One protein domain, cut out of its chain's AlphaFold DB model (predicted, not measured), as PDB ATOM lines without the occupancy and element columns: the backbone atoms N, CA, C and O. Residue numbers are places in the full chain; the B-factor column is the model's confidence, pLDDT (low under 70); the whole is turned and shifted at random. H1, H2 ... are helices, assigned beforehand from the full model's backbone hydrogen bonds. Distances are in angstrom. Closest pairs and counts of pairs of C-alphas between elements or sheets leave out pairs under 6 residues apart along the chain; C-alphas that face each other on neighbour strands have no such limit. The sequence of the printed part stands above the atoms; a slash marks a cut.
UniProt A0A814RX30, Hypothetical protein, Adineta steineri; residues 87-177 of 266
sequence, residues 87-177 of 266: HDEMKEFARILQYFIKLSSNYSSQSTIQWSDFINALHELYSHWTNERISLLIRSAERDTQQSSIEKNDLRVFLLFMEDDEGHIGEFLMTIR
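What this domain is: This is residues 87 to 177 of the 266 residues of the protein "Hypothetical protein" of Adineta steineri (UniProt A0A814RX30). Four helices follow one another by contact round a compact ring, H1 to H2 to H3 to H4 and back to H1: the two longest, H1 and H3, are apart on opposite sides of it, and H2 bridges them on one side while short H4 bridges them on the other. H5 packs on H3 and H4, and the tip of the loop before it, residues 163 to 168, sticks out. The printed part has 91 residues, with five named helices in the order H1, H2, H3, H4, H5 and no named strand; the class is all helix, with 55 residues in helices. The whole is compact, with a radius of gyration of the C-alphas of 12.4 A, and rounded, spanning 31 by 31 by 23 A.

Where its parts are: Find C-alpha 87 at (51.431, -47.953, -35.829); there H1, the longest helix, begins, and its residues 87 to 103 run 24.6 A. H2 is residues 115 to 125, 15.0 A long. H3, residues 131 to 145, runs 20.9 A and ends at C-alpha 145, at (27.017, -53.250, -29.183). Look next for H4 at residues 157 to 161, 7.4 A, and for H5 at residues 171 to 177, 9.7 A, which ends at C-alpha 177, at (39.406, -44.302, -39.137).

How they stand to each other: Start at H1, where residues 96 to 103 alone touch H2; the closest C-alphas, of Phe 100 and Phe 118, are 7.3 A apart. These two form a helical hairpin, opposite ways at a steep tilt of 44 degrees. With residues 97 to 101 alone H1 touches H4, and the closest C-alphas, of Phe 100 and Val 157, are 7.1 A apart. H1 and H5 are close but not clearly touching, with the C-alphas of Phe 93 and Leu 173, the closest, 7.5 A apart. H1 and H3 are apart. Go on to H3, which with H4 is a hub, each touching three helices. Its residues 134 to 138 alone touch H2, at a steep tilt of 50 degrees, opposite ways; the closest C-alphas, of Leu 122 and Ile 134, are 6.8 A apart. H3 touches H5 at a steep tilt of 39 degrees, opposite ways, with the closest C-alphas, of Ser 140 and Phe 172, 4.7 A apart. Its residues 141 to 145 alone touch H4; the closest C-alphas, of Asp 144 and Leu 160, are 6.1 A apart. H4 and H5 touch, with the C-alphas of Leu 160 and Phe 172, the closest, 6.1 A apart. In H1, H2, H3 and H5 every O i to N i+4 pair is within hydrogen-bond range; in H4 0 of 1 is, beside 2 of 2 O i to N i+3 pairs.

The domain as a whole: The two C-alphas farthest apart are those of His 87 and Glu 151, 36.4 A. The printed part has no cut. The links H1 to H2 and H3 to H4 are long, with 11 residues each, and between them residues 113 to 114 pair with residues 154 to 155, antiparallel. The mean pLDDT of the printed part is 87.9; look for values under 70 at residues 105 to 110, 151 and 166.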
ATOM      1  N   HIS A  87      51.088 -48.167 -37.239       88.44
ATOM      2  CA  HIS A  87      51.431 -47.953 -35.829       88.44
ATOM      3  C   HIS A  87      50.707 -46.759 -35.208       88.44
ATOM      4  O   HIS A  87      50.369 -46.807 -34.028       88.44
ATOM      5  N   ASP A  88      50.508 -45.679 -35.960       88.25
ATOM      6  CA  ASP A  88      49.816 -44.484 -35.483       88.25
ATOM      7  C   ASP A  88      48.304 -44.756 -35.359       88.25
ATOM      8  O   ASP A  88      47.710 -44.367 -34.356       88.25
ATOM      9  N   GLU A  89      47.710 -45.549 -36.260       89.31
ATOM     10  CA  GLU A  89      46.331 -46.042 -36.121       89.31
ATOM     11  C   GLU A  89      46.152 -46.928 -34.873       89.31
ATOM     12  O   GLU A  89      45.249 -46.701 -34.068       89.31
ATOM     13  N   MET A  90      47.046 -47.897 -34.649       90.38
ATOM     14  CA  MET A  90      46.975 -48.763 -33.463       90.38
ATOM     15  C   MET A  90      47.153 -47.982 -32.157       90.38
ATOM     16  O   MET A  90      46.498 -48.283 -31.157       90.38
ATOM     17  N   LYS A  91      48.020 -46.961 -32.146       91.06
ATOM     18  CA  LYS A  91      48.161 -46.060 -30.993       91.06
ATOM     19  C   LYS A  91      46.898 -45.254 -30.750       91.06
ATOM     20  O   LYS A  91      46.546 -45.065 -29.591       91.06
ATOM     21  N   GLU A  92      46.240 -44.789 -31.805       91.69
ATOM     22  CA  GLU A  92      45.002 -44.031 -31.682       91.69
ATOM     23  C   GLU A  92      43.893 -44.897 -31.080       91.69
ATOM     24  O   GLU A  92      43.296 -44.519 -30.074       91.69
ATOM     25  N   PHE A  93      43.710 -46.124 -31.577       92.69
ATOM     26  CA  PHE A  93      42.774 -47.083 -30.982       92.69
ATOM     27  C   PHE A  93      43.107 -47.381 -29.516       92.69
ATOM     28  O   PHE A  93      42.225 -47.346 -28.657       92.69
ATOM     29  N   ALA A  94      44.385 -47.593 -29.192       91.44
ATOM     30  CA  ALA A  94      44.813 -47.793 -27.812       91.44
ATOM     31  C   ALA A  94      44.551 -46.559 -26.927       91.44
ATOM     32  O   ALA A  94      44.138 -46.717 -25.778       91.44
ATOM     33  N   ARG A  95      44.761 -45.340 -27.442       93.94
ATOM     34  CA  ARG A  95      44.508 -44.074 -26.736       93.94
ATOM     35  C   ARG A  95      43.032 -43.940 -26.375       93.94
ATOM     36  O   ARG A  95      42.725 -43.656 -25.218       93.94
ATOM     37  N   ILE A  96      42.141 -44.187 -27.336       93.38
ATOM     38  CA  ILE A  96      40.688 -44.125 -27.134       93.38
ATOM     39  C   ILE A  96      40.257 -45.171 -26.098       93.38
ATOM     40  O   ILE A  96      39.579 -44.838 -25.126       93.38
ATOM     41  N   LEU A  97      40.705 -46.424 -26.248       91.75
ATOM     42  CA  LEU A  97      40.377 -47.494 -25.304       91.75
ATOM     43  C   LEU A  97      40.852 -47.162 -23.885       91.75
ATOM     44  O   LEU A  97      40.094 -47.300 -22.928       91.75
ATOM     45  N   GLN A  98      42.092 -46.687 -23.730       90.12
ATOM     46  CA  GLN A  98      42.626 -46.276 -22.429       90.12
ATOM     47  C   GLN A  98      41.823 -45.134 -21.810       90.12
ATOM     48  O   GLN A  98      41.647 -45.106 -20.593       90.12
ATOM     49  N   TYR A  99      41.353 -44.192 -22.627       92.12
ATOM     50  CA  TYR A  99      40.524 -43.090 -22.162       92.12
ATOM     51  C   TYR A  99      39.186 -43.611 -21.609       92.12
ATOM     52  O   TYR A  99      38.835 -43.308 -20.471       92.12
ATOM     53  N   PHE A 100      38.497 -44.494 -22.336       90.75
ATOM     54  CA  PHE A 100      37.251 -45.094 -21.850       90.75
ATOM     55  C   PHE A 100      37.441 -46.009 -20.633       90.75
ATOM     56  O   PHE A 100      36.615 -45.995 -19.723       90.75
ATOM     57  N   ILE A 101      38.540 -46.765 -20.562       87.75
ATOM     58  CA  ILE A 101      38.856 -47.588 -19.386       87.75
ATOM     59  C   ILE A 101      39.003 -46.715 -18.134       87.75
ATOM     60  O   ILE A 101      38.517 -47.102 -17.075       87.75
ATOM     61  N   LYS A 102      39.622 -45.530 -18.241       88.50
ATOM     62  CA  LYS A 102      39.750 -44.590 -17.111       88.50
ATOM     63  C   LYS A 102      38.407 -44.045 -16.625       88.50
ATOM     64  O   LYS A 102      38.294 -43.723 -15.447       88.50
ATOM     65  N   LEU A 103      37.422 -43.928 -17.516       87.31
ATOM     66  CA  LEU A 103      36.058 -43.533 -17.155       87.31
ATOM     67  C   LEU A 103      35.270 -44.681 -16.524       87.31
ATOM     68  O   LEU A 103      34.364 -44.452 -15.725       87.31
ATOM     69  N   SER A 104      35.612 -45.922 -16.862       82.94
ATOM     70  CA  SER A 104      34.960 -47.089 -16.284       82.94
ATOM     71  C   SER A 104      35.377 -47.299 -14.828       82.94
ATOM     72  O   SER A 104      36.553 -47.224 -14.477       82.94
ATOM     73  N   SER A 105      34.414 -47.612 -13.959       69.94
ATOM     74  CA  SER A 105      34.680 -47.806 -12.526       69.94
ATOM     75  C   SER A 105      35.470 -49.087 -12.212       69.94
ATOM     76  O   SER A 105      35.943 -49.242 -11.091       69.94
ATOM     77  N   ASN A 106      35.622 -50.001 -13.181       66.94
ATOM     78  CA  ASN A 106      36.272 -51.304 -13.021       66.94
ATOM     79  C   ASN A 106      37.182 -51.622 -14.220       66.94
ATOM     80  O   ASN A 106      36.749 -51.544 -15.360       66.94
ATOM     81  N   TYR A 107      38.409 -52.088 -13.975       66.62
ATOM     82  CA  TYR A 107      39.384 -52.465 -15.016       66.62
ATOM     83  C   TYR A 107      39.198 -53.909 -15.527       66.62
ATOM     84  O   TYR A 107      40.155 -54.679 -15.589       66.62
ATOM     85  N   SER A 108      37.968 -54.323 -15.839       69.81
ATOM     86  CA  SER A 108      37.672 -55.681 -16.330       69.81
ATOM     87  C   SER A 108      37.033 -55.655 -17.716       69.81
ATOM     88  O   SER A 108      36.454 -54.653 -18.110       69.81
ATOM     89  N   SER A 109      37.061 -56.771 -18.451       64.69
ATOM     90  CA  SER A 109      36.373 -56.908 -19.751       64.69
ATOM     91  C   SER A 109      34.844 -56.771 -19.673       64.69
ATOM     92  O   SER A 109      34.169 -56.718 -20.698       64.69
ATOM     93  N   GLN A 110      34.293 -56.718 -18.458       69.44
ATOM     94  CA  GLN A 110      32.885 -56.446 -18.175       69.44
ATOM     95  C   GLN A 110      32.642 -54.977 -17.817       69.44
ATOM     96  O   GLN A 110      31.540 -54.637 -17.386       69.44
ATOM     97  N   SER A 111      33.657 -54.116 -17.940       74.81
ATOM     98  CA  SER A 111      33.509 -52.713 -17.604       74.81
ATOM     99  C   SER A 111      32.495 -52.047 -18.522       74.81
ATOM    100  O   SER A 111      32.463 -52.255 -19.741       74.81
ATOM    101  N   THR A 112      31.627 -51.267 -17.894       86.44
ATOM    102  CA  THR A 112      30.651 -50.437 -18.574       86.44
ATOM    103  C   THR A 112      30.899 -48.982 -18.223       86.44
ATOM    104  O   THR A 112      31.422 -48.661 -17.152       86.44
ATOM    105  N   ILE A 113      30.537 -48.103 -19.148       90.94
ATOM    106  CA  ILE A 113      30.444 -46.660 -18.916       90.94
ATOM    107  C   ILE A 113      29.023 -46.212 -19.225       90.94
ATOM    108  O   ILE A 113      28.305 -46.912 -19.944       90.94
ATOM    109  N   GLN A 114      28.602 -45.069 -18.689       90.94
ATOM    110  CA  GLN A 114      27.321 -44.508 -19.103       90.94
ATOM    111  C   GLN A 114      27.438 -43.939 -20.519       90.94
ATOM    112  O   GLN A 114      28.484 -43.405 -20.894       90.94
ATOM    113  N   TRP A 115      26.362 -43.998 -21.304       91.50
ATOM    114  CA  TRP A 115      26.347 -43.377 -22.637       91.50
ATOM    115  C   TRP A 115      26.631 -41.874 -22.592       91.50
ATOM    116  O   TRP A 115      27.305 -41.359 -23.478       91.50
ATOM    117  N   SER A 116      26.187 -41.173 -21.546       91.56
ATOM    118  CA  SER A 116      26.535 -39.763 -21.337       91.56
ATOM    119  C   SER A 116      28.046 -39.553 -21.236       91.56
ATOM    120  O   SER A 116      28.581 -38.641 -21.862       91.56
ATOM    121  N   ASP A 117      28.742 -40.422 -20.500       92.50
ATOM    122  CA  ASP A 117      30.192 -40.338 -20.316       92.50
ATOM    123  C   ASP A 117      30.922 -40.681 -21.612       92.50
ATOM    124  O   ASP A 117      31.900 -40.028 -21.958       92.50
ATOM    125  N   PHE A 118      30.413 -41.655 -22.372       93.38
ATOM    126  CA  PHE A 118      30.918 -41.982 -23.704       93.38
ATOM    127  C   PHE A 118      30.800 -40.799 -24.677       93.38
ATOM    128  O   PHE A 118      31.763 -40.466 -25.361       93.38
ATOM    129  N   ILE A 119      29.641 -40.138 -24.727       93.62
ATOM    130  CA  ILE A 119      29.407 -38.996 -25.620       93.62
ATOM    131  C   ILE A 119      30.297 -37.815 -25.222       93.62
ATOM    132  O   ILE A 119      30.959 -37.228 -26.078       93.62
ATOM    133  N   ASN A 120      30.371 -37.503 -23.926       94.12
ATOM    134  CA  ASN A 120      31.253 -36.454 -23.415       94.12
ATOM    135  C   ASN A 120      32.720 -36.758 -23.741       94.12
ATOM    136  O   ASN A 120      33.431 -35.893 -24.244       94.12
ATOM    137  N   ALA A 121      33.149 -38.007 -23.554       94.69
ATOM    138  CA  ALA A 121      34.485 -38.461 -23.909       94.69
ATOM    139  C   ALA A 121      34.801 -38.269 -25.396       94.69
ATOM    140  O   ALA A 121      35.901 -37.842 -25.731       94.69
ATOM    141  N   LEU A 122      33.856 -38.553 -26.299       95.31
ATOM    142  CA  LEU A 122      34.049 -38.310 -27.730       95.31
ATOM    143  C   LEU A 122      34.224 -36.816 -28.036       95.31
ATOM    144  O   LEU A 122      35.105 -36.463 -28.819       95.31
ATOM    145  N   HIS A 123      33.444 -35.944 -27.394       95.31
ATOM    146  CA  HIS A 123      33.604 -34.493 -27.527       95.31
ATOM    147  C   HIS A 123      34.927 -33.982 -26.944       95.31
ATOM    148  O   HIS A 123      35.508 -33.046 -27.488       95.31
ATOM    149  N   GLU A 124      35.435 -34.590 -25.873       94.75
ATOM    150  CA  GLU A 124      36.751 -34.253 -25.325       94.75
ATOM    151  C   GLU A 124      37.893 -34.741 -26.225       94.75
ATOM    152  O   GLU A 124      38.841 -34.000 -26.489       94.75
ATOM    153  N   LEU A 125      37.806 -35.980 -26.720       93.56
ATOM    154  CA  LEU A 125      38.825 -36.588 -27.577       93.56
ATOM    155  C   LEU A 125      38.910 -35.918 -28.952       93.56
ATOM    156  O   LEU A 125      40.004 -35.862 -29.512       93.56
ATOM    157  N   TYR A 126      37.781 -35.425 -29.470       93.62
ATOM    158  CA  TYR A 126      37.646 -34.852 -30.809       93.62
ATOM    159  C   TYR A 126      36.883 -33.523 -30.780       93.62
ATOM    160  O   TYR A 126      35.881 -33.335 -31.468       93.62
ATOM    161  N   SER A 127      37.370 -32.581 -29.973       92.94
ATOM    162  CA  SER A 127      36.726 -31.271 -29.776       92.94
ATOM    163  C   SER A 127      36.555 -30.432 -31.051       92.94
ATOM    164  O   SER A 127      35.701 -29.550 -31.099       92.94
ATOM    165  N   HIS A 128      37.346 -30.704 -32.092       90.25
ATOM    166  CA  HIS A 128      37.253 -30.046 -33.397       90.25
ATOM    167  C   HIS A 128      36.237 -30.695 -34.346       90.25
ATOM    168  O   HIS A 128      35.933 -30.119 -35.391       90.25
ATOM    169  N   TRP A 129      35.716 -31.882 -34.025       94.69
ATOM    170  CA  TRP A 129      34.711 -32.556 -34.847       94.69
ATOM    171  C   TRP A 129      33.322 -31.958 -34.631       94.69
ATOM    172  O   TRP A 129      32.944 -31.566 -33.529       94.69
ATOM    173  N   THR A 130      32.531 -31.908 -35.704       95.00
ATOM    174  CA  THR A 130      31.148 -31.431 -35.626       95.00
ATOM    175  C   THR A 130      30.249 -32.451 -34.926       95.00
ATOM    176  O   THR A 130      30.540 -33.651 -34.889       95.00
ATOM    177  N   ASN A 131      29.102 -31.991 -34.423       95.06
ATOM    178  CA  ASN A 131      28.118 -32.858 -33.770       95.06
ATOM    179  C   ASN A 131      27.614 -33.973 -34.699       95.06
ATOM    180  O   ASN A 131      27.308 -35.068 -34.230       95.06
ATOM    181  N   GLU A 132      27.557 -33.739 -36.011       95.75
ATOM    182  CA  GLU A 132      27.181 -34.750 -37.000       95.75
ATOM    183  C   GLU A 132      28.217 -35.876 -37.061       95.75
ATOM    184  O   GLU A 132      27.842 -37.049 -37.076       95.75
ATOM    185  N   ARG A 133      29.514 -35.542 -37.033       95.38
ATOM    186  CA  ARG A 133      30.604 -36.532 -37.026       95.38
ATOM    187  C   ARG A 133      30.597 -37.351 -35.741       95.38
ATOM    188  O   ARG A 133      30.683 -38.574 -35.802       95.38
ATOM    189  N   ILE A 134      30.397 -36.700 -34.594       96.31
ATOM    190  CA  ILE A 134      30.243 -37.389 -33.305       96.31
ATOM    191  C   ILE A 134      28.993 -38.284 -33.312       96.31
ATOM    192  O   ILE A 134      29.051 -39.432 -32.881       96.31
ATOM    193  N   SER A 135      27.883 -37.829 -33.897       95.62
ATOM    194  CA  SER A 135      26.654 -38.630 -34.024       95.62
ATOM    195  C   SER A 135      26.850 -39.896 -34.861       95.62
ATOM    196  O   SER A 135      26.228 -40.919 -34.576       95.62
ATOM    197  N   LEU A 136      27.718 -39.867 -35.880       96.56
ATOM    198  CA  LEU A 136      28.073 -41.069 -36.644       96.56
ATOM    199  C   LEU A 136      28.792 -42.106 -35.773       96.56
ATOM    200  O   LEU A 136      28.501 -43.292 -35.907       96.56
ATOM    201  N   LEU A 137      29.674 -41.667 -34.868       96.38
ATOM    202  CA  LEU A 137      30.368 -42.544 -33.915       96.38
ATOM    203  C   LEU A 137      29.411 -43.171 -32.905       96.38
ATOM    204  O   LEU A 137      29.542 -44.344 -32.571       96.38
ATOM    205  N   ILE A 138      28.430 -42.401 -32.432       94.75
ATOM    206  CA  ILE A 138      27.401 -42.914 -31.521       94.75
ATOM    207  C   ILE A 138      26.608 -44.020 -32.226       94.75
ATOM    208  O   ILE A 138      26.523 -45.134 -31.719       94.75
ATOM    209  N   ARG A 139      26.124 -43.763 -33.447       94.88
ATOM    210  CA  ARG A 139      25.354 -44.746 -34.231       94.88
ATOM    211  C   ARG A 139      26.151 -45.994 -34.605       94.88
ATOM    212  O   ARG A 139      25.567 -47.062 -34.784       94.88
ATOM    213  N   SER A 140      27.460 -45.886 -34.820       95.50
ATOM    214  CA  SER A 140      28.297 -47.065 -35.061       95.50
ATOM    215  C   SER A 140      28.539 -47.853 -33.776       95.50
ATOM    216  O   SER A 140      28.431 -49.076 -33.804       95.50
ATOM    217  N   ALA A 141      28.721 -47.181 -32.637       93.94
ATOM    218  CA  ALA A 141      28.801 -47.840 -31.337       93.94
ATOM    219  C   ALA A 141      27.502 -48.578 -30.954       93.94
ATOM    220  O   ALA A 141      27.556 -49.696 -30.437       93.94
ATOM    221  N   GLU A 142      26.331 -48.001 -31.242       92.81
ATOM    222  CA  GLU A 142      25.035 -48.663 -31.022       92.81
ATOM    223  C   GLU A 142      24.901 -49.950 -31.847       92.81
ATOM    224  O   GLU A 142      24.391 -50.959 -31.359       92.81
ATOM    225  N   ARG A 143      25.395 -49.938 -33.093       91.88
ATOM    226  CA  ARG A 143      25.372 -51.106 -33.986       91.88
ATOM    227  C   ARG A 143      26.330 -52.201 -33.536       91.88
ATOM    228  O   ARG A 143      25.912 -53.354 -33.467       91.88
ATOM    229  N   ASP A 144      27.553 -51.839 -33.159       90.88
ATOM    230  CA  ASP A 144      28.556 -52.793 -32.668       90.88
ATOM    231  C   ASP A 144      28.114 -53.471 -31.368       90.88
ATOM    232  O   ASP A 144      28.325 -54.667 -31.167       90.88
ATOM    233  N   THR A 145      27.470 -52.718 -30.475       88.75
ATOM    234  CA  THR A 145      27.017 -53.250 -29.183       88.75
ATOM    235  C   THR A 145      25.630 -53.877 -29.230       88.75
ATOM    236  O   THR A 145      25.262 -54.596 -28.299       88.75
ATOM    237  N   GLN A 146      24.854 -53.622 -30.290       86.75
ATOM    238  CA  GLN A 146      23.417 -53.913 -30.347       86.75
ATOM    239  C   GLN A 146      22.666 -53.322 -29.135       86.75
ATOM    240  O   GLN A 146      21.694 -53.897 -28.637       86.75
ATOM    241  N   GLN A 147      23.147 -52.185 -28.618       81.12
ATOM    242  CA  GLN A 147      22.551 -51.442 -27.510       81.12
ATOM    243  C   GLN A 147      22.123 -50.068 -28.022       81.12
ATOM    244  O   GLN A 147      22.946 -49.315 -28.530       81.12
ATOM    245  N   SER A 148      20.846 -49.731 -27.856       78.31
ATOM    246  CA  SER A 148      20.361 -48.370 -28.092       78.31
ATOM    247  C   SER A 148      20.801 -47.460 -26.949       78.31
ATOM    248  O   SER A 148      20.591 -47.807 -25.779       78.31
ATOM    249  N   SER A 149      21.338 -46.280 -27.275       74.56
ATOM    250  CA  SER A 149      21.709 -45.267 -26.280       74.56
ATOM    251  C   SER A 149      20.495 -44.681 -25.547       74.56
ATOM    252  O   SER A 149      20.651 -43.947 -24.576       74.56
ATOM    253  N   ILE A 150      19.281 -44.973 -26.028       71.06
ATOM    254  CA  ILE A 150      18.004 -44.523 -25.461       71.06
ATOM    255  C   ILE A 150      17.426 -45.579 -24.501       71.06
ATOM    256  O   ILE A 150      16.755 -45.230 -23.533       71.06
ATOM    257  N   GLU A 151      17.675 -46.868 -24.755       69.81
ATOM    258  CA  GLU A 151      17.031 -47.977 -24.030       69.81
ATOM    259  C   GLU A 151      17.883 -48.551 -22.893       69.81
ATOM    260  O   GLU A 151      17.343 -49.047 -21.903       69.81
ATOM    261  N   LYS A 152      19.213 -48.505 -23.020       72.12
ATOM    262  CA  LYS A 152      20.157 -48.961 -21.993       72.12
ATOM    263  C   LYS A 152      21.149 -47.859 -21.703       72.12
ATOM    264  O   LYS A 152      21.738 -47.321 -22.629       72.12
ATOM    265  N   ASN A 153      21.362 -47.563 -20.424       80.81
ATOM    266  CA  ASN A 153      22.283 -46.497 -20.039       80.81
ATOM    267  C   ASN A 153      23.744 -46.968 -19.965       80.81
ATOM    268  O   ASN A 153      24.642 -46.136 -19.966       80.81
ATOM    269  N   ASP A 154      23.993 -48.282 -19.922       86.31
ATOM    270  CA  ASP A 154      25.320 -48.878 -19.790       86.31
ATOM    271  C   ASP A 154      25.874 -49.410 -21.125       86.31
ATOM    272  O   ASP A 154      25.300 -50.286 -21.775       86.31
ATOM    273  N   LEU A 155      27.045 -48.905 -21.510       88.00
ATOM    274  CA  LEU A 155      27.774 -49.286 -22.716       88.00
ATOM    275  C   LEU A 155      28.947 -50.205 -22.368       88.00
ATOM    276  O   LEU A 155      29.830 -49.831 -21.594       88.00
ATOM    277  N   ARG A 156      29.008 -51.383 -22.997       87.12
ATOM    278  CA  ARG A 156      30.165 -52.292 -22.902       87.12
ATOM    279  C   ARG A 156      31.260 -51.884 -23.885       87.12
ATOM    280  O   ARG A 156      31.337 -52.408 -24.992       87.12
ATOM    281  N   VAL A 157      32.134 -50.982 -23.448       86.88
ATOM    282  CA  VAL A 157      33.196 -50.376 -24.274       86.88
ATOM    283  C   VAL A 157      34.060 -51.412 -24.985       86.88
ATOM    284  O   VAL A 157      34.383 -51.231 -26.153       86.88
ATOM    285  N   PHE A 158      34.423 -52.507 -24.311       87.75
ATOM    286  CA  PHE A 158      35.290 -53.530 -24.899       87.75
ATOM    287  C   PHE A 158      34.732 -54.122 -26.197       87.75
ATOM    288  O   PHE A 158      35.525 -54.455 -27.071       87.75
ATOM    289  N   LEU A 159      33.404 -54.198 -26.360       89.06
ATOM    290  CA  LEU A 159      32.786 -54.707 -27.589       89.06
ATOM    291  C   LEU A 159      33.115 -53.843 -28.812       89.06
ATOM    292  O   LEU A 159      33.253 -54.385 -29.901       89.06
ATOM    293  N   LEU A 160      33.331 -52.537 -28.625       91.75
ATOM    294  CA  LEU A 160      33.696 -51.608 -29.701       91.75
ATOM    295  C   LEU A 160      35.098 -51.862 -30.275       91.75
ATOM    296  O   LEU A 160      35.422 -51.363 -31.346       91.75
ATOM    297  N   PHE A 161      35.942 -52.605 -29.552       91.31
ATOM    298  CA  PHE A 161      37.335 -52.883 -29.920       91.31
ATOM    299  C   PHE A 161      37.580 -54.354 -30.263       91.31
ATOM    300  O   PHE A 161      38.727 -54.753 -30.470       91.31
ATOM    301  N   MET A 162      36.526 -55.170 -30.304       86.94
ATOM    302  CA  MET A 162      36.636 -56.567 -30.706       86.94
ATOM    303  C   MET A 162      36.659 -56.689 -32.229       86.94
ATOM    304  O   MET A 162      36.025 -55.920 -32.950       86.94
ATOM    305  N   GLU A 163      37.392 -57.690 -32.704       85.69
ATOM    306  CA  GLU A 163      37.299 -58.147 -34.086       85.69
ATOM    307  C   GLU A 163      36.212 -59.221 -34.207       85.69
ATOM    308  O   GLU A 163      35.999 -60.004 -33.274       85.69
ATOM    309  N   ASP A 164      35.552 -59.280 -35.361       81.94
ATOM    310  CA  ASP A 164      34.668 -60.388 -35.715       81.94
ATOM    311  C   ASP A 164      35.459 -61.684 -35.999       81.94
ATOM    312  O   ASP A 164      36.694 -61.718 -36.036       81.94
ATOM    313  N   ASP A 165      34.743 -62.785 -36.243       74.06
ATOM    314  CA  ASP A 165      35.359 -64.076 -36.572       74.06
ATOM    315  C   ASP A 165      36.219 -64.034 -37.850       74.06
ATOM    316  O   ASP A 165      37.038 -64.929 -38.088       74.06
ATOM    317  N   GLU A 166      36.028 -63.032 -38.704       69.94
ATOM    318  CA  GLU A 166      36.776 -62.826 -39.939       69.94
ATOM    319  C   GLU A 166      37.991 -61.899 -39.763       69.94
ATOM    320  O   GLU A 166      38.799 -61.794 -40.692       69.94
ATOM    321  N   GLY A 167      38.174 -61.318 -38.572       72.94
ATOM    322  CA  GLY A 167      39.253 -60.395 -38.231       72.94
ATOM    323  C   GLY A 167      38.966 -58.937 -38.596       72.94
ATOM    324  O   GLY A 167      39.901 -58.138 -38.636       72.94
ATOM    325  N   HIS A 168      37.718 -58.579 -38.910       80.62
ATOM    326  CA  HIS A 168      37.336 -57.188 -39.140       80.62
ATOM    327  C   HIS A 168      37.064 -56.487 -37.816       80.62
ATOM    328  O   HIS A 168      36.417 -57.039 -36.930       80.62
ATOM    329  N   ILE A 169      37.520 -55.245 -37.711       87.75
ATOM    330  CA  ILE A 169      37.151 -54.365 -36.603       87.75
ATOM    331  C   ILE A 169      35.681 -53.932 -36.715       87.75
ATOM    332  O   ILE A 169      35.138 -53.851 -37.819       87.75
ATOM    333  N   GLY A 170      35.068 -53.610 -35.573       91.19
ATOM    334  CA  GLY A 170      33.710 -53.062 -35.508       91.19
ATOM    335  C   GLY A 170      33.534 -51.731 -36.253       91.19
ATOM    336  O   GLY A 170      34.493 -50.997 -36.529       91.19
ATOM    337  N   GLU A 171      32.280 -51.401 -36.562       93.31
ATOM    338  CA  GLU A 171      31.892 -50.191 -37.281       93.31
ATOM    339  C   GLU A 171      32.352 -48.913 -36.576       93.31
ATOM    340  O   GLU A 171      32.637 -47.909 -37.237       93.31
ATOM    341  N   PHE A 172      32.439 -48.923 -35.247       95.31
ATOM    342  CA  PHE A 172      32.910 -47.795 -34.456       95.31
ATOM    343  C   PHE A 172      34.334 -47.395 -34.840       95.31
ATOM    344  O   PHE A 172      34.576 -46.256 -35.251       95.31
ATOM    345  N   LEU A 173      35.271 -48.345 -34.800       94.56
ATOM    346  CA  LEU A 173      36.664 -48.091 -35.164       94.56
ATOM    347  C   LEU A 173      36.825 -47.805 -36.660       94.56
ATOM    348  O   LEU A 173      37.630 -46.949 -37.034       94.56
ATOM    349  N   MET A 174      36.021 -48.447 -37.518       93.12
ATOM    350  CA  MET A 174      35.968 -48.092 -38.941       93.12
ATOM    351  C   MET A 174      35.542 -46.635 -39.144       93.12
ATOM    352  O   MET A 174      36.128 -45.935 -39.970       93.12
ATOM    353  N   THR A 175      34.551 -46.167 -38.386       95.31
ATOM    354  CA  THR A 175      34.056 -44.790 -38.473       95.31
ATOM    355  C   THR A 175      35.132 -43.812 -38.012       95.31
ATOM    356  O   THR A 175      35.413 -42.863 -38.737       95.31
ATOM    357  N   ILE A 176      35.800 -44.061 -36.878       94.62
ATOM    358  CA  ILE A 176      36.926 -43.230 -36.408       94.62
ATOM    359  C   ILE A 176      38.004 -43.119 -37.484       94.62
ATOM    360  O   ILE A 176      38.407 -42.016 -37.845       94.62
ATOM    361  N   ARG A 177      38.420 -44.253 -38.052       92.19
ATOM    362  CA  ARG A 177      39.406 -44.302 -39.137       92.19
ATOM    363  C   ARG A 177      38.980 -43.447 -40.334       92.19
ATOM    364  O   ARG A 177      39.778 -42.669 -40.847       92.19
TER     365      ARG A 177